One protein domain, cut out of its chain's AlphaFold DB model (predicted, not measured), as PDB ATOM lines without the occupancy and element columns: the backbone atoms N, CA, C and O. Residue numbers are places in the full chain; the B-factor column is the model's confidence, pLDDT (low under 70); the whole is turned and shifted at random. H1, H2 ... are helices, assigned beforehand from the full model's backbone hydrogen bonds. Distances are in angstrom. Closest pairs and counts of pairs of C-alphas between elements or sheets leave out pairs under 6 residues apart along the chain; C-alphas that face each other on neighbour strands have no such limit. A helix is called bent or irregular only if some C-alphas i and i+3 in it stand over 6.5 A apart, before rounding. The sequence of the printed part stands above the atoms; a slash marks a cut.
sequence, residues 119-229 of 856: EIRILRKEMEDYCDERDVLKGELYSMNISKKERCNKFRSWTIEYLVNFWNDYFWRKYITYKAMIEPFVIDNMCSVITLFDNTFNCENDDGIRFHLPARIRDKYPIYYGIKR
ATOM      1  N   GLU A 119     -20.782 -39.941   3.313       91.50
ATOM      2  CA  GLU A 119     -22.235 -40.191   3.259       91.50
ATOM      3  C   GLU A 119     -22.747 -40.356   1.820       91.50
ATOM      4  O   GLU A 119     -23.478 -41.295   1.518       91.50
ATOM      5  N   ILE A 120     -22.327 -39.463   0.917       92.81
ATOM      6  CA  ILE A 120     -22.671 -39.544  -0.510       92.81
ATOM      7  C   ILE A 120     -22.102 -40.829  -1.122       92.81
ATOM      8  O   ILE A 120     -22.787 -41.481  -1.905       92.81
ATOM      9  N   ARG A 121     -20.876 -41.220  -0.745       93.44
ATOM     10  CA  ARG A 121     -20.262 -42.472  -1.213       93.44
ATOM     11  C   ARG A 121     -21.013 -43.719  -0.747       93.44
ATOM     12  O   ARG A 121     -21.134 -44.645  -1.536       93.44
ATOM     13  N   ILE A 122     -21.531 -43.742   0.484       91.75
ATOM     14  CA  ILE A 122     -22.351 -44.861   0.985       91.75
ATOM     15  C   ILE A 122     -23.608 -45.018   0.122       91.75
ATOM     16  O   ILE A 122     -23.802 -46.079  -0.463       91.75
ATOM     17  N   LEU A 123     -24.394 -43.950  -0.051       93.44
ATOM     18  CA  LEU A 123     -25.623 -44.016  -0.850       93.44
ATOM     19  C   LEU A 123     -25.349 -44.341  -2.328       93.44
ATOM     20  O   LEU A 123     -26.088 -45.102  -2.946       93.44
ATOM     21  N   ARG A 124     -24.273 -43.788  -2.903       93.94
ATOM     22  CA  ARG A 124     -23.866 -44.102  -4.279       93.94
ATOM     23  C   ARG A 124     -23.498 -45.581  -4.426       93.94
ATOM     24  O   ARG A 124     -23.952 -46.206  -5.378       93.94
ATOM     25  N   LYS A 125     -22.756 -46.152  -3.469       92.94
ATOM     26  CA  LYS A 125     -22.450 -47.586  -3.447       92.94
ATOM     27  C   LYS A 125     -23.726 -48.424  -3.369       92.94
ATOM     28  O   LYS A 125     -23.840 -49.395  -4.101       92.94
ATOM     29  N   GLU A 126     -24.688 -48.052  -2.524       92.12
ATOM     30  CA  GLU A 126     -25.962 -48.776  -2.400       92.12
ATOM     31  C   GLU A 126     -26.773 -48.756  -3.705       92.12
ATOM     32  O   GLU A 126     -27.365 -49.772  -4.068       92.12
ATOM     33  N   MET A 127     -26.756 -47.639  -4.444       92.25
ATOM     34  CA  MET A 127     -27.336 -47.560  -5.791       92.25
ATOM     35  C   MET A 127     -26.594 -48.446  -6.801       92.25
ATOM     36  O   MET A 127     -27.239 -49.154  -7.566       92.25
ATOM     37  N   GLU A 128     -25.260 -48.432  -6.797       92.12
ATOM     38  CA  GLU A 128     -24.438 -49.273  -7.680       92.12
ATOM     39  C   GLU A 128     -24.600 -50.776  -7.356       92.12
ATOM     40  O   GLU A 128     -24.666 -51.594  -8.268       92.12
ATOM     41  N   ASP A 129     -24.753 -51.146  -6.079       91.50
ATOM     42  CA  ASP A 129     -25.095 -52.511  -5.653       91.50
ATOM     43  C   ASP A 129     -26.482 -52.935  -6.177       91.50
ATOM     44  O   ASP A 129     -26.631 -54.037  -6.697       91.50
ATOM     45  N   TYR A 130     -27.487 -52.052  -6.105       92.00
ATOM     46  CA  TYR A 130     -28.812 -52.312  -6.683       92.00
ATOM     47  C   TYR A 130     -28.772 -52.463  -8.214       92.00
ATOM     48  O   TYR A 130     -29.479 -53.311  -8.756       92.00
ATOM     49  N   CYS A 131     -27.960 -51.670  -8.922       91.06
ATOM     50  CA  CYS A 131     -27.839 -51.763 -10.380       91.06
ATOM     51  C   CYS A 131     -27.284 -53.126 -10.829       91.06
ATOM     52  O   CYS A 131     -27.811 -53.697 -11.782       91.06
ATOM     53  N   ASP A 132     -26.300 -53.680 -10.112       89.81
ATOM     54  CA  ASP A 132     -25.817 -55.044 -10.364       89.81
ATOM     55  C   ASP A 132     -26.917 -56.086 -10.122       89.81
ATOM     56  O   ASP A 132     -27.158 -56.937 -10.978       89.81
ATOM     57  N   GLU A 133     -27.603 -56.028  -8.971       91.19
ATOM     58  CA  GLU A 133     -28.677 -56.977  -8.632       91.19
ATOM     59  C   GLU A 133     -29.825 -56.923  -9.657       91.19
ATOM     60  O   GLU A 133     -30.333 -57.964 -10.081       91.19
ATOM     61  N   ARG A 134     -30.188 -55.718 -10.122       90.44
ATOM     62  CA  ARG A 134     -31.190 -55.490 -11.173       90.44
ATOM     63  C   ARG A 134     -30.781 -56.148 -12.485       90.44
ATOM     64  O   ARG A 134     -31.617 -56.766 -13.145       90.44
ATOM     65  N   ASP A 135     -29.522 -55.996 -12.882       88.62
ATOM     66  CA  ASP A 135     -29.038 -56.473 -14.174       88.62
ATOM     67  C   ASP A 135     -28.776 -57.998 -14.158       88.62
ATOM     68  O   ASP A 135     -28.986 -58.657 -15.181       88.62
ATOM     69  N   VAL A 136     -28.475 -58.587 -12.988       90.19
ATOM     70  CA  VAL A 136     -28.548 -60.044 -12.745       90.19
ATOM     71  C   VAL A 136     -29.981 -60.548 -12.886       90.19
ATOM     72  O   VAL A 136     -30.237 -61.390 -13.747       90.19
ATOM     73  N   LEU A 137     -30.928 -59.995 -12.116       90.62
ATOM     74  CA  LEU A 137     -32.341 -60.390 -12.162       90.62
ATOM     75  C   LEU A 137     -32.915 -60.260 -13.578       90.62
ATOM     76  O   LEU A 137     -33.699 -61.095 -14.026       90.62
ATOM     77  N   LYS A 138     -32.508 -59.224 -14.316       89.25
ATOM     78  CA  LYS A 138     -32.866 -59.036 -15.720       89.25
ATOM     79  C   LYS A 138     -32.390 -60.210 -16.579       89.25
ATOM     80  O   LYS A 138     -33.190 -60.753 -17.340       89.25
ATOM     81  N   GLY A 139     -31.126 -60.619 -16.449       87.56
ATOM     82  CA  GLY A 139     -30.570 -61.788 -17.137       87.56
ATOM     83  C   GLY A 139     -31.291 -63.090 -16.775       87.56
ATOM     84  O   GLY A 139     -31.694 -63.838 -17.666       87.56
ATOM     85  N   GLU A 140     -31.537 -63.317 -15.484       90.88
ATOM     86  CA  GLU A 140     -32.290 -64.471 -14.979       90.88
ATOM     87  C   GLU A 140     -33.705 -64.520 -15.576       90.88
ATOM     88  O   GLU A 140     -34.068 -65.513 -16.210       90.88
ATOM     89  N   LEU A 141     -34.477 -63.431 -15.482       90.19
ATOM     90  CA  LEU A 141     -35.830 -63.328 -16.042       90.19
ATOM     91  C   LEU A 141     -35.868 -63.474 -17.573       90.19
ATOM     92  O   LEU A 141     -36.859 -63.981 -18.095       90.19
ATOM     93  N   TYR A 142     -34.824 -63.064 -18.306       87.44
ATOM     94  CA  TYR A 142     -34.706 -63.334 -19.747       87.44
ATOM     95  C   TYR A 142     -34.405 -64.807 -20.063       87.44
ATOM     96  O   TYR A 142     -34.816 -65.281 -21.120       87.44
ATOM     97  N   SER A 143     -33.715 -65.524 -19.170       90.25
ATOM     98  CA  SER A 143     -33.402 -66.954 -19.327       90.25
ATOM     99  C   SER A 143     -34.574 -67.884 -18.977       90.25
ATOM    100  O   SER A 143     -34.647 -69.007 -19.478       90.25
ATOM    101  N   MET A 144     -35.512 -67.426 -18.142       90.62
ATOM    102  CA  MET A 144     -36.700 -68.189 -17.760       90.62
ATOM    103  C   MET A 144     -37.712 -68.273 -18.915       90.62
ATOM    104  O   MET A 144     -38.076 -67.265 -19.525       90.62
ATOM    105  N   ASN A 145     -38.249 -69.472 -19.161       90.81
ATOM    106  CA  ASN A 145     -39.294 -69.712 -20.164       90.81
ATOM    107  C   ASN A 145     -40.685 -69.254 -19.671       90.81
ATOM    108  O   ASN A 145     -41.572 -70.068 -19.426       90.81
ATOM    109  N   ILE A 146     -40.846 -67.944 -19.470       89.94
ATOM    110  CA  ILE A 146     -42.049 -67.312 -18.902       89.94
ATOM    111  C   ILE A 146     -42.563 -66.156 -19.767       89.94
ATOM    112  O   ILE A 146     -41.823 -65.538 -20.542       89.94
ATOM    113  N   SER A 147     -43.853 -65.840 -19.635       87.62
ATOM    114  CA  SER A 147     -44.513 -64.809 -20.451       87.62
ATOM    115  C   SER A 147     -43.935 -63.402 -20.213       87.62
ATOM    116  O   SER A 147     -43.373 -63.117 -19.153       87.62
ATOM    117  N   LYS A 148     -44.103 -62.481 -21.179       83.81
ATOM    118  CA  LYS A 148     -43.707 -61.066 -20.999       83.81
ATOM    119  C   LYS A 148     -44.403 -60.459 -19.772       83.81
ATOM    120  O   LYS A 148     -43.734 -59.876 -18.929       83.81
ATOM    121  N   LYS A 149     -45.721 -60.664 -19.637       83.88
ATOM    122  CA  LYS A 149     -46.534 -60.171 -18.508       83.88
ATOM    123  C   LYS A 149     -46.017 -60.676 -17.156       83.88
ATOM    124  O   LYS A 149     -45.954 -59.917 -16.197       83.88
ATOM    125  N   GLU A 150     -45.590 -61.933 -17.080       85.25
ATOM    126  CA  GLU A 150     -45.044 -62.509 -15.851       85.25
ATOM    127  C   GLU A 150     -43.657 -61.946 -15.494       85.25
ATOM    128  O   GLU A 150     -43.434 -61.590 -14.336       85.25
ATOM    129  N   ARG A 151     -42.754 -61.781 -16.476       86.44
ATOM    130  CA  ARG A 151     -41.462 -61.086 -16.272       86.44
ATOM    131  C   ARG A 151     -41.672 -59.671 -15.750       86.44
ATOM    132  O   ARG A 151     -41.033 -59.281 -14.779       86.44
ATOM    133  N   CYS A 152     -42.601 -58.942 -16.367       85.06
ATOM    134  CA  CYS A 152     -43.000 -57.602 -15.954       85.06
ATOM    135  C   CYS A 152     -43.466 -57.575 -14.494       85.06
ATOM    136  O   CYS A 152     -42.945 -56.788 -13.710       85.06
ATOM    137  N   ASN A 153     -44.371 -58.474 -14.099       83.38
ATOM    138  CA  ASN A 153     -44.866 -58.548 -12.723       83.38
ATOM    139  C   ASN A 153     -43.753 -58.893 -11.716       83.38
ATOM    140  O   ASN A 153     -43.655 -58.248 -10.671       83.38
ATOM    141  N   LYS A 154     -42.883 -59.863 -12.037       86.06
ATOM    142  CA  LYS A 154     -41.740 -60.253 -11.191       86.06
ATOM    143  C   LYS A 154     -40.745 -59.099 -11.015       86.06
ATOM    144  O   LYS A 154     -40.402 -58.759  -9.884       86.06
ATOM    145  N   PHE A 155     -40.354 -58.442 -12.109       87.12
ATOM    146  CA  PHE A 155     -39.453 -57.287 -12.075       87.12
ATOM    147  C   PHE A 155     -40.069 -56.086 -11.336       87.12
ATOM    148  O   PHE A 155     -39.389 -55.445 -10.535       87.12
ATOM    149  N   ARG A 156     -41.363 -55.805 -11.548       82.62
ATOM    150  CA  ARG A 156     -42.102 -54.728 -10.871       82.62
ATOM    151  C   ARG A 156     -42.162 -54.949  -9.359       82.62
ATOM    152  O   ARG A 156     -41.866 -54.020  -8.617       82.62
ATOM    153  N   SER A 157     -42.469 -56.169  -8.908       81.06
ATOM    154  CA  SER A 157     -42.505 -56.527  -7.482       81.06
ATOM    155  C   SER A 157     -41.153 -56.280  -6.793       81.06
ATOM    156  O   SER A 157     -41.071 -55.518  -5.830       81.06
ATOM    157  N   TRP A 158     -40.069 -56.819  -7.365       87.75
ATOM    158  CA  TRP A 158     -38.702 -56.631  -6.862       87.75
ATOM    159  C   TRP A 158     -38.260 -55.155  -6.860       87.75
ATOM    160  O   TRP A 158     -37.674 -54.659  -5.896       87.75
ATOM    161  N   THR A 159     -38.602 -54.414  -7.919       85.38
ATOM    162  CA  THR A 159     -38.312 -52.976  -8.037       85.38
ATOM    163  C   THR A 159     -39.029 -52.165  -6.956       85.38
ATOM    164  O   THR A 159     -38.442 -51.242  -6.391       85.38
ATOM    165  N   ILE A 160     -40.277 -52.518  -6.636       79.12
ATOM    166  CA  ILE A 160     -41.083 -51.862  -5.600       79.12
ATOM    167  C   ILE A 160     -40.509 -52.108  -4.197       79.12
ATOM    168  O   ILE A 160     -40.427 -51.160  -3.413       79.12
ATOM    169  N   GLU A 161     -40.057 -53.325  -3.878       79.44
ATOM    170  CA  GLU A 161     -39.405 -53.616  -2.591       79.44
ATOM    171  C   GLU A 161     -38.172 -52.722  -2.379       79.44
ATOM    172  O   GLU A 161     -38.043 -52.036  -1.358       79.44
ATOM    173  N   TYR A 162     -37.299 -52.648  -3.385       82.56
ATOM    174  CA  TYR A 162     -36.122 -51.787  -3.328       82.56
ATOM    175  C   TYR A 162     -36.462 -50.295  -3.274       82.56
ATOM    176  O   TYR A 162     -35.822 -49.554  -2.525       82.56
ATOM    177  N   LEU A 163     -37.492 -49.846  -3.991       81.31
ATOM    178  CA  LEU A 163     -37.990 -48.470  -3.934       81.31
ATOM    179  C   LEU A 163     -38.452 -48.105  -2.513       81.31
ATOM    180  O   LEU A 163     -38.101 -47.034  -2.014       81.31
ATOM    181  N   VAL A 164     -39.162 -49.003  -1.821       74.94
ATOM    182  CA  VAL A 164     -39.569 -48.817  -0.416       74.94
ATOM    183  C   VAL A 164     -38.363 -48.793   0.531       74.94
ATOM    184  O   VAL A 164     -38.364 -48.005   1.485       74.94
ATOM    185  N   ASN A 165     -37.321 -49.587   0.261       78.50
ATOM    186  CA  ASN A 165     -36.072 -49.587   1.026       78.50
ATOM    187  C   ASN A 165     -35.293 -48.269   0.859       78.50
ATOM    188  O   ASN A 165     -35.043 -47.589   1.855       78.50
ATOM    189  N   PHE A 166     -34.994 -47.838  -0.373       82.12
ATOM    190  CA  PHE A 166     -34.329 -46.550  -0.636       82.12
ATOM    191  C   PHE A 166     -35.144 -45.362  -0.115       82.12
ATOM    192  O   PHE A 166     -34.600 -44.461   0.521       82.12
ATOM    193  N   TRP A 167     -36.469 -45.364  -0.291       74.50
ATOM    194  CA  TRP A 167     -37.319 -44.296   0.239       74.50
ATOM    195  C   TRP A 167     -37.361 -44.267   1.784       74.50
ATOM    196  O   TRP A 167     -37.690 -43.233   2.385       74.50
ATOM    197  N   ASN A 168     -36.952 -45.365   2.437       76.06
ATOM    198  CA  ASN A 168     -36.728 -45.452   3.877       76.06
ATOM    199  C   ASN A 168     -35.279 -45.275   4.349       76.06
ATOM    200  O   ASN A 168     -35.060 -45.163   5.560       76.06
ATOM    201  N   ASP A 169     -34.312 -45.105   3.455       84.81
ATOM    202  CA  ASP A 169     -32.963 -44.723   3.854       84.81
ATOM    203  C   ASP A 169     -32.907 -43.269   4.395       84.81
ATOM    204  O   ASP A 169     -33.759 -42.405   4.136       84.81
ATOM    205  N   TYR A 170     -31.913 -43.002   5.239       87.38
ATOM    206  CA  TYR A 170     -31.586 -41.689   5.773       87.38
ATOM    207  C   TYR A 170     -30.859 -40.811   4.745       87.38
ATOM    208  O   TYR A 170     -31.223 -39.639   4.590       87.38
ATOM    209  N   PHE A 171     -29.865 -41.341   4.026       89.31
ATOM    210  CA  PHE A 171     -29.086 -40.581   3.046       89.31
ATOM    211  C   PHE A 171     -29.921 -40.240   1.806       89.31
ATOM    212  O   PHE A 171     -29.915 -39.081   1.387       89.31
ATOM    213  N   TRP A 172     -30.721 -41.169   1.275       86.00
ATOM    214  CA  TRP A 172     -31.661 -40.918   0.178       86.00
ATOM    215  C   TRP A 172     -32.594 -39.760   0.524       86.00
ATOM    216  O   TRP A 172     -32.731 -38.802  -0.237       86.00
ATOM    217  N   ARG A 173     -33.166 -39.758   1.735       81.88
ATOM    218  CA  ARG A 173     -34.007 -38.645   2.188       81.88
ATOM    219  C   ARG A 173     -33.208 -37.341   2.346       81.88
ATOM    220  O   ARG A 173     -33.661 -36.294   1.883       81.88
ATOM    221  N   LYS A 174     -31.998 -37.395   2.914       86.56
ATOM    222  CA  LYS A 174     -31.093 -36.246   3.132       86.56
ATOM    223  C   LYS A 174     -30.565 -35.596   1.846       86.56
ATOM    224  O   LYS A 174     -30.362 -34.381   1.842       86.56
ATOM    225  N   TYR A 175     -30.328 -36.371   0.788       87.75
ATOM    226  CA  TYR A 175     -29.685 -35.917  -0.450       87.75
ATOM    227  C   TYR A 175     -30.641 -35.877  -1.650       87.75
ATOM    228  O   TYR A 175     -30.712 -34.848  -2.324       87.75
ATOM    229  N   ILE A 176     -31.429 -36.929  -1.878       83.19
ATOM    230  CA  ILE A 176     -32.387 -36.983  -2.987       83.19
ATOM    231  C   ILE A 176     -33.665 -36.229  -2.608       83.19
ATOM    232  O   ILE A 176     -33.981 -35.209  -3.217       83.19
ATOM    233  N   THR A 177     -34.374 -36.661  -1.559       74.00
ATOM    234  CA  THR A 177     -35.718 -36.134  -1.254       74.00
ATOM    235  C   THR A 177     -35.713 -34.659  -0.848       74.00
ATOM    236  O   THR A 177     -36.527 -33.888  -1.355       74.00
ATOM    237  N   TYR A 178     -34.816 -34.247   0.055       71.88
ATOM    238  CA  TYR A 178     -34.815 -32.878   0.591       71.88
ATOM    239  C   TYR A 178     -33.924 -31.891  -0.174       71.88
ATOM    240  O   TYR A 178     -34.267 -30.710  -0.245       71.88
ATOM    241  N   LYS A 179     -32.795 -32.337  -0.746       81.50
ATOM    242  CA  LYS A 179     -31.861 -31.456  -1.479       81.50
ATOM    243  C   LYS A 179     -31.985 -31.538  -3.003       81.50
ATOM    244  O   LYS A 179     -31.425 -30.675  -3.669       81.50
ATOM    245  N   ALA A 180     -32.696 -32.531  -3.549       79.56
ATOM    246  CA  ALA A 180     -32.780 -32.798  -4.989       79.56
ATOM    247  C   ALA A 180     -31.401 -32.919  -5.679       79.56
ATOM    248  O   ALA A 180     -31.233 -32.519  -6.832       79.56
ATOM    249  N   MET A 181     -30.402 -33.455  -4.968       83.38
ATOM    250  CA  MET A 181     -29.063 -33.684  -5.514       83.38
ATOM    251  C   MET A 181     -29.070 -34.925  -6.408       83.38
ATOM    252  O   MET A 181     -29.483 -35.993  -5.973       83.38
ATOM    253  N   ILE A 182     -28.603 -34.771  -7.648       85.50
ATOM    254  CA  ILE A 182     -28.588 -35.833  -8.672       85.50
ATOM    255  C   ILE A 182     -27.164 -36.079  -9.168       85.50
ATOM    256  O   ILE A 182     -26.738 -37.221  -9.241       85.50
ATOM    257  N   GLU A 183     -26.414 -35.011  -9.449       87.69
ATOM    258  CA  GLU A 183     -25.042 -35.037  -9.981       87.69
ATOM    259  C   GLU A 183     -24.082 -36.015  -9.262       87.69
ATOM    260  O   GLU A 183     -23.427 -36.788  -9.961       87.69
ATOM    261  N   PRO A 184     -24.035 -36.118  -7.913       88.25
ATOM    262  CA  PRO A 184     -23.155 -37.088  -7.247       88.25
ATOM    263  C   PRO A 184     -23.547 -38.561  -7.450       88.25
ATOM    264  O   PRO A 184     -22.753 -39.470  -7.193       88.25
ATOM    265  N   PHE A 185     -24.773 -38.781  -7.915       90.94
ATOM    266  CA  PHE A 185     -25.471 -40.056  -8.037       90.94
ATOM    267  C   PHE A 185     -25.849 -40.367  -9.496       90.94
ATOM    268  O   PHE A 185     -26.716 -41.202  -9.756       90.94
ATOM    269  N   VAL A 186     -25.212 -39.688 -10.457       89.19
ATOM    270  CA  VAL A 186     -25.086 -40.182 -11.830       89.19
ATOM    271  C   VAL A 186     -23.876 -41.109 -11.837       89.19
ATOM    272  O   VAL A 186     -22.758 -40.677 -11.527       89.19
ATOM    273  N   ILE A 187     -24.099 -42.390 -12.119       86.44
ATOM    274  CA  ILE A 187     -23.028 -43.382 -12.248       86.44
ATOM    275  C   ILE A 187     -22.790 -43.648 -13.727       86.44
ATOM    276  O   ILE A 187     -21.695 -43.395 -14.226       86.44
ATOM    277  N   ASP A 188     -23.857 -44.019 -14.421       85.25
ATOM    278  CA  ASP A 188     -23.945 -44.098 -15.873       85.25
ATOM    279  C   ASP A 188     -25.370 -43.698 -16.319       85.25
ATOM    280  O   ASP A 188     -26.100 -43.028 -15.581       85.25
ATOM    281  N   ASN A 189     -25.764 -44.036 -17.547       81.81
ATOM    282  CA  ASN A 189     -27.090 -43.732 -18.088       81.81
ATOM    283  C   ASN A 189     -28.205 -44.642 -17.534       81.81
ATOM    284  O   ASN A 189     -29.329 -44.178 -17.339       81.81
ATOM    285  N   MET A 190     -27.907 -45.909 -17.251       81.19
ATOM    286  CA  MET A 190     -28.834 -46.900 -16.694       81.19
ATOM    287  C   MET A 190     -28.796 -46.945 -15.160       81.19
ATOM    288  O   MET A 190     -29.744 -47.422 -14.538       81.19
ATOM    289  N   CYS A 191     -27.724 -46.451 -14.543       88.19
ATOM    290  CA  CYS A 191     -27.536 -46.356 -13.102       88.19
ATOM    291  C   CYS A 191     -27.447 -44.878 -12.678       88.19
ATOM    292  O   CYS A 191     -26.377 -44.271 -12.588       88.19
ATOM    293  N   SER A 192     -28.603 -44.254 -12.443       89.25
ATOM    294  CA  SER A 192     -28.700 -42.885 -11.921       89.25
ATOM    295  C   SER A 192     -29.973 -42.704 -11.099       89.25
ATOM    296  O   SER A 192     -30.923 -43.453 -11.283       89.25
ATOM    297  N   VAL A 193     -30.069 -41.663 -10.265       86.50
ATOM    298  CA  VAL A 193     -31.308 -41.333  -9.513       86.50
ATOM    299  C   VAL A 193     -32.554 -41.261 -10.407       86.50
ATOM    300  O   VAL A 193     -33.650 -41.563  -9.954       86.50
ATOM    301  N   ILE A 194     -32.398 -40.856 -11.670       82.06
ATOM    302  CA  ILE A 194     -33.506 -40.698 -12.624       82.06
ATOM    303  C   ILE A 194     -33.925 -42.047 -13.229       82.06
ATOM    304  O   ILE A 194     -35.100 -42.220 -13.542       82.06
ATOM    305  N   THR A 195     -32.972 -42.970 -13.398       82.69
ATOM    306  CA  THR A 195     -33.118 -44.207 -14.187       82.69
ATOM    307  C   THR A 195     -33.008 -45.498 -13.370       82.69
ATOM    308  O   THR A 195     -33.192 -46.581 -13.917       82.69
ATOM    309  N   LEU A 196     -32.754 -45.402 -12.058       84.94
ATOM    310  CA  LEU A 196     -32.521 -46.529 -11.146       84.94
ATOM    311  C   LEU A 196     -33.629 -47.588 -11.271       84.94
ATOM    312  O   LEU A 196     -33.366 -48.721 -11.670       84.94
ATOM    313  N   PHE A 197     -34.866 -47.160 -11.011       83.44
ATOM    314  CA  PHE A 197     -36.078 -47.983 -10.995       83.44
ATOM    315  C   PHE A 197     -36.840 -47.978 -12.335       83.44
ATOM    316  O   PHE A 197     -38.038 -48.256 -12.356       83.44
ATOM    317  N   ASP A 198     -36.197 -47.611 -13.449       78.12
ATOM    318  CA  ASP A 198     -36.842 -47.717 -14.761       78.12
ATOM    319  C   ASP A 198     -37.050 -49.188 -15.131       78.12
ATOM    320  O   ASP A 198     -36.134 -50.010 -15.024       78.12
ATOM    321  N   ASN A 199     -38.241 -49.530 -15.625       72.88
ATOM    322  CA  ASN A 199     -38.471 -50.867 -16.149       72.88
ATOM    323  C   ASN A 199     -37.729 -51.052 -17.480       72.88
ATOM    324  O   ASN A 199     -37.819 -50.229 -18.390       72.88
ATOM    325  N   THR A 200     -36.988 -52.155 -17.591       70.94
ATOM    326  CA  THR A 200     -36.135 -52.462 -18.748       70.94
ATOM    327  C   THR A 200     -36.719 -53.530 -19.685       70.94
ATOM    328  O   THR A 200     -36.030 -53.985 -20.602       70.94
ATOM    329  N   PHE A 201     -37.981 -53.924 -19.468       70.94
ATOM    330  CA  PHE A 201     -38.719 -54.925 -20.254       70.94
ATOM    331  C   PHE A 201     -39.828 -54.335 -21.154       70.94
ATOM    332  O   PHE A 201     -40.532 -55.095 -21.824       70.94
ATOM    333  N   ASN A 202     -39.977 -53.002 -21.198       66.88
ATOM    334  CA  ASN A 202     -41.030 -52.279 -21.931       66.88
ATOM    335  C   ASN A 202     -42.437 -52.842 -21.642       66.88
ATOM    336  O   ASN A 202     -43.118 -53.335 -22.552       66.88
ATOM    337  N   CYS A 203     -42.857 -52.838 -20.378       70.19
ATOM    338  CA  CYS A 203     -44.163 -53.352 -19.982       70.19
ATOM    339  C   CYS A 203     -45.249 -52.289 -20.179       70.19
ATOM    340  O   CYS A 203     -44.992 -51.085 -20.189       70.19
ATOM    341  N   GLU A 204     -46.487 -52.735 -20.369       63.62
ATOM    342  CA  GLU A 204     -47.621 -51.818 -20.444       63.62
ATOM    343  C   GLU A 204     -47.914 -51.232 -19.050       63.62
ATOM    344  O   GLU A 204     -48.008 -51.972 -18.071       63.62
ATOM    345  N   ASN A 205     -48.097 -49.907 -18.984       59.53
ATOM    346  CA  ASN A 205     -48.404 -49.121 -17.778       59.53
ATOM    347  C   ASN A 205     -47.255 -48.946 -16.750       59.53
ATOM    348  O   ASN A 205     -47.509 -48.635 -15.584       59.53
ATOM    349  N   ASP A 206     -45.988 -49.077 -17.164       57.09
ATOM    350  CA  ASP A 206     -44.808 -48.800 -16.313       57.09
ATOM    351  C   ASP A 206     -44.642 -47.319 -15.906       57.09
ATOM    352  O   ASP A 206     -43.906 -47.014 -14.961       57.09
ATOM    353  N   ASP A 207     -45.326 -46.398 -16.596       53.28
ATOM    354  CA  ASP A 207     -45.257 -44.931 -16.491       53.28
ATOM    355  C   ASP A 207     -45.192 -44.400 -15.046       53.28
ATOM    356  O   ASP A 207     -44.580 -43.363 -14.769       53.28
ATOM    357  N   GLY A 208     -45.849 -45.104 -14.118       57.00
ATOM    358  CA  GLY A 208     -46.015 -44.692 -12.731       57.00
ATOM    359  C   GLY A 208     -44.770 -44.796 -11.846       57.00
ATOM    360  O   GLY A 208     -44.692 -44.068 -10.855       57.00
ATOM    361  N   ILE A 209     -43.781 -45.646 -12.159       58.59
ATOM    362  CA  ILE A 209     -42.714 -45.957 -11.182       58.59
ATOM    363  C   ILE A 209     -41.903 -44.702 -10.816       58.59
ATOM    364  O   ILE A 209     -41.617 -44.479  -9.637       58.59
ATOM    365  N   ARG A 210     -41.616 -43.802 -11.769       61.56
ATOM    366  CA  ARG A 210     -40.889 -42.540 -11.505       61.56
ATOM    367  C   ARG A 210     -41.632 -41.536 -10.606       61.56
ATOM    368  O   ARG A 210     -41.029 -40.533 -10.217       61.56
ATOM    369  N   PHE A 211     -42.893 -41.764 -10.213       58.31
ATOM    370  CA  PHE A 211     -43.586 -40.865  -9.278       58.31
ATOM    371  C   PHE A 211     -42.954 -40.816  -7.876       58.31
ATOM    372  O   PHE A 211     -43.132 -39.807  -7.193       58.31
ATOM    373  N   HIS A 212     -42.146 -41.806  -7.474       60.81
ATOM    374  CA  HIS A 212     -41.391 -41.759  -6.211       60.81
ATOM    375  C   HIS A 212     -40.371 -40.602  -6.141       60.81
ATOM    376  O   HIS A 212     -39.977 -40.183  -5.048       60.81
ATOM    377  N   LEU A 213     -39.930 -40.070  -7.291       68.50
ATOM    378  CA  LEU A 213     -38.997 -38.948  -7.334       68.50
ATOM    379  C   LEU A 213     -39.687 -37.637  -6.912       68.50
ATOM    380  O   LEU A 213     -40.830 -37.379  -7.310       68.50
ATOM    381  N   PRO A 214     -39.000 -36.753  -6.157       66.25
ATOM    382  CA  PRO A 214     -39.496 -35.412  -5.858       66.25
ATOM    383  C   PRO A 214     -39.863 -34.652  -7.135       66.25
ATOM    384  O   PRO A 214     -39.120 -34.716  -8.114       66.25
ATOM    385  N   ALA A 215     -40.946 -33.867  -7.106       65.94
ATOM    386  CA  ALA A 215     -41.410 -33.093  -8.265       65.94
ATOM    387  C   ALA A 215     -40.271 -32.298  -8.931       65.94
ATOM    388  O   ALA A 215     -40.010 -32.491 -10.109       65.94
ATOM    389  N   ARG A 216     -39.455 -31.575  -8.148       70.06
ATOM    390  CA  ARG A 216     -38.271 -30.826  -8.629       70.06
ATOM    391  C   ARG A 216     -37.259 -31.641  -9.454       70.06
ATOM    392  O   ARG A 216     -36.498 -31.049 -10.212       70.06
ATOM    393  N   ILE A 217     -37.210 -32.965  -9.283       73.38
ATOM    394  CA  ILE A 217     -36.421 -33.876 -10.121       73.38
ATOM    395  C   ILE A 217     -37.216 -34.232 -11.384       73.38
ATOM    396  O   ILE A 217     -36.718 -34.025 -12.488       73.38
ATOM    397  N   ARG A 218     -38.462 -34.702 -11.236       71.56
ATOM    398  CA  ARG A 218     -39.339 -35.106 -12.355       71.56
ATOM    399  C   ARG A 218     -39.578 -33.975 -13.362       71.56
ATOM    400  O   ARG A 218     -39.507 -34.202 -14.562       71.56
ATOM    401  N   ASP A 219     -39.796 -32.759 -12.868       71.12
ATOM    402  CA  ASP A 219     -40.071 -31.557 -13.661       71.12
ATOM    403  C   ASP A 219     -38.849 -31.132 -14.502       71.12
ATOM    404  O   ASP A 219     -39.002 -30.534 -15.565       71.12
ATOM    405  N   LYS A 220     -37.629 -31.456 -14.040       74.62
ATOM    406  CA  LYS A 220     -36.366 -31.195 -14.755       74.62
ATOM    407  C   LYS A 220     -35.965 -32.343 -15.691       74.62
ATOM    408  O   LYS A 220     -35.281 -32.101 -16.683       74.62
ATOM    409  N   TYR A 221     -36.386 -33.571 -15.390       68.38
ATOM    410  CA  TYR A 221     -36.074 -34.783 -16.154       68.38
ATOM    411  C   TYR A 221     -37.364 -35.534 -16.541       68.38
ATOM    412  O   TYR A 221     -37.617 -36.633 -16.034       68.38
ATOM    413  N   PRO A 222     -38.204 -34.941 -17.416       60.00
ATOM    414  CA  PRO A 222     -39.452 -35.554 -17.860       60.00
ATOM    415  C   PRO A 222     -39.205 -36.860 -18.629       60.00
ATOM    416  O   PRO A 222     -38.141 -37.080 -19.212       60.00
ATOM    417  N   ILE A 223     -40.211 -37.736 -18.639       57.53
ATOM    418  CA  ILE A 223     -40.161 -39.020 -19.346       57.53
ATOM    419  C   ILE A 223     -40.215 -38.762 -20.855       57.53
ATOM    420  O   ILE A 223     -41.234 -38.312 -21.372       57.53
ATOM    421  N   TYR A 224     -39.124 -39.060 -21.562       40.44
ATOM    422  CA  TYR A 224     -39.006 -38.842 -23.007       40.44
ATOM    423  C   TYR A 224     -39.425 -40.085 -23.815       40.44
ATOM    424  O   TYR A 224     -38.668 -40.599 -24.636       40.44
ATOM    425  N   TYR A 225     -40.647 -40.568 -23.576       39.19
ATOM    426  CA  TYR A 225     -41.312 -41.544 -24.445       39.19
ATOM    427  C   TYR A 225     -42.369 -40.853 -25.317       39.19
ATOM    428  O   TYR A 225     -42.913 -39.813 -24.954       39.19
ATOM    429  N   GLY A 226     -42.614 -41.404 -26.511       31.89
ATOM    430  CA  GLY A 226     -43.188 -40.699 -27.671       31.89
ATOM    431  C   GLY A 226     -44.666 -40.283 -27.618       31.89
ATOM    432  O   GLY A 226     -45.254 -40.070 -28.674       31.89
ATOM    433  N   ILE A 227     -45.280 -40.155 -26.438       30.83
ATOM    434  CA  ILE A 227     -46.674 -39.721 -26.274       30.83
ATOM    435  C   ILE A 227     -46.704 -38.450 -25.416       30.83
ATOM    436  O   ILE A 227     -46.256 -38.440 -24.272       30.83
ATOM    437  N   LYS A 228     -47.277 -37.362 -25.952       30.45
ATOM    438  CA  LYS A 228     -47.427 -36.075 -25.247       30.45
ATOM    439  C   LYS A 228     -48.459 -36.159 -24.109       30.45
ATOM    440  O   LYS A 228     -49.570 -35.653 -24.231       30.45
ATOM    441  N   ARG A 229     -48.077 -36.740 -22.970       32.22
ATOM    442  CA  ARG A 229     -48.822 -36.666 -21.699       32.22
ATOM    443  C   ARG A 229     -47.928 -36.135 -20.577       32.22
ATOM    444  O   ARG A 229     -47.626 -36.836 -19.620       32.22
TER     445      ARG A 229
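What this domain is: This is residues 119 to 229 of the 856 residues of the protein "STP1 protein" of Plasmodium vivax (UniProt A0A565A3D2). A long helical hairpin, H1 and H2, makes the longest axis of the domain, its two helices nearly antiparallel and touching only near the tight link that joins them, with the short helix H3 turned across the open end. The unnamed stretch of residues 178 to 205 leads from H3 through the middle of the domain, and beyond it the short helix H4 runs beside H2, followed by the very short H5 and a last stretch with no named element. The printed part has 111 residues with five named helices, H1, H2, H3, H4 and H5 in that order, and no named strand, and its class is all helix. The whole is compact, with a radius of gyration of the C-alphas of 14.3 A, and the C-alphas span 42 by 34 by 23 A.

How they stand to each other: H1, residues 119 to 143, and H2, residues 148 to 168, form a helical hairpin: they touch and run opposite ways at a shallow tilt of 13 degrees. Their closest C-alphas are those of Leu 141 and Arg 151, 6.1 A apart; H1 touches H2 with residues 137 to 142 alone, and H2 touches H1 with residues 151 to 155 alone. Their centres are 12.6 A apart. H3, residues 170 to 177, touches H1 and is about perpendicular to it, at 81 degrees. The closest C-alphas of H1 and H3 are those of Leu 123 and Phe 171, 6.2 A apart, and H1 touches H3 with residues 119 to 123 alone. H3 is close to H2 but not clearly touching it, with the C-alphas of Phe 166 and Trp 172 closest at 6.3 A; the tilt is a steep 69.8 degrees, only just short of about perpendicular, and the two run opposite ways. H4, residues 206 to 212, is close to H2 but not clearly touching it: the closest C-alphas are those of Leu 163 and His 212, 7.9 A apart, and the two run the same way at a shallow tilt of 3 degrees. H4 is irregular, with C-alphas 207 and 210 at 7.0 A from each other, and its line is a rough one. H5, residues 215 to 218, is close to H4 but not clearly touching it, the C-alphas of Arg 210 and Arg 218 being closest at 7.6 A. H4 is apart from H1 and H3, and H5 is apart from H1, H2 and H3. In H1 and H2 every O i to N i+4 pair is within hydrogen-bond range; in H3 it is 3 of 4, in H4 it is 0 of 3 with 3 of 4 O i to N i+3 pairs within range, and H5 is too short for any O i to N i+4 pair.

Where its parts are: H1 begins at C-alpha 119, at (-22.235, -40.191, 3.259), and is 36.8 A from first to last C-alpha. H2 begins at C-alpha 148, at (-43.707, -61.066, -20.999), and measures 30.2 A. H3 measures 9.9 A; it is neither bent nor irregular, but only just: C-alphas 174 and 177 are 6.4 A apart. H4 measures 12.8 A. H5 measures 5.0 A and ends at C-alpha 218, at (-39.339, -35.106, -12.355).

The domain as a whole: The two C-alphas farthest apart are those of Asn 145 and Lys 179, at 43.2 A. The printed part has no cut. The links H1 to H2, H2 to H3 and H4 to H5 are tight, and the link H3 to H4, of 28 residues, is long; its C-alphas lie 1 to 18 A from the mean of all C-alphas. The mean pLDDT of the printed part is 78.6, and the model's confidence is under 70 at residue 202, residues 204 to 215 and residues 221 to 229.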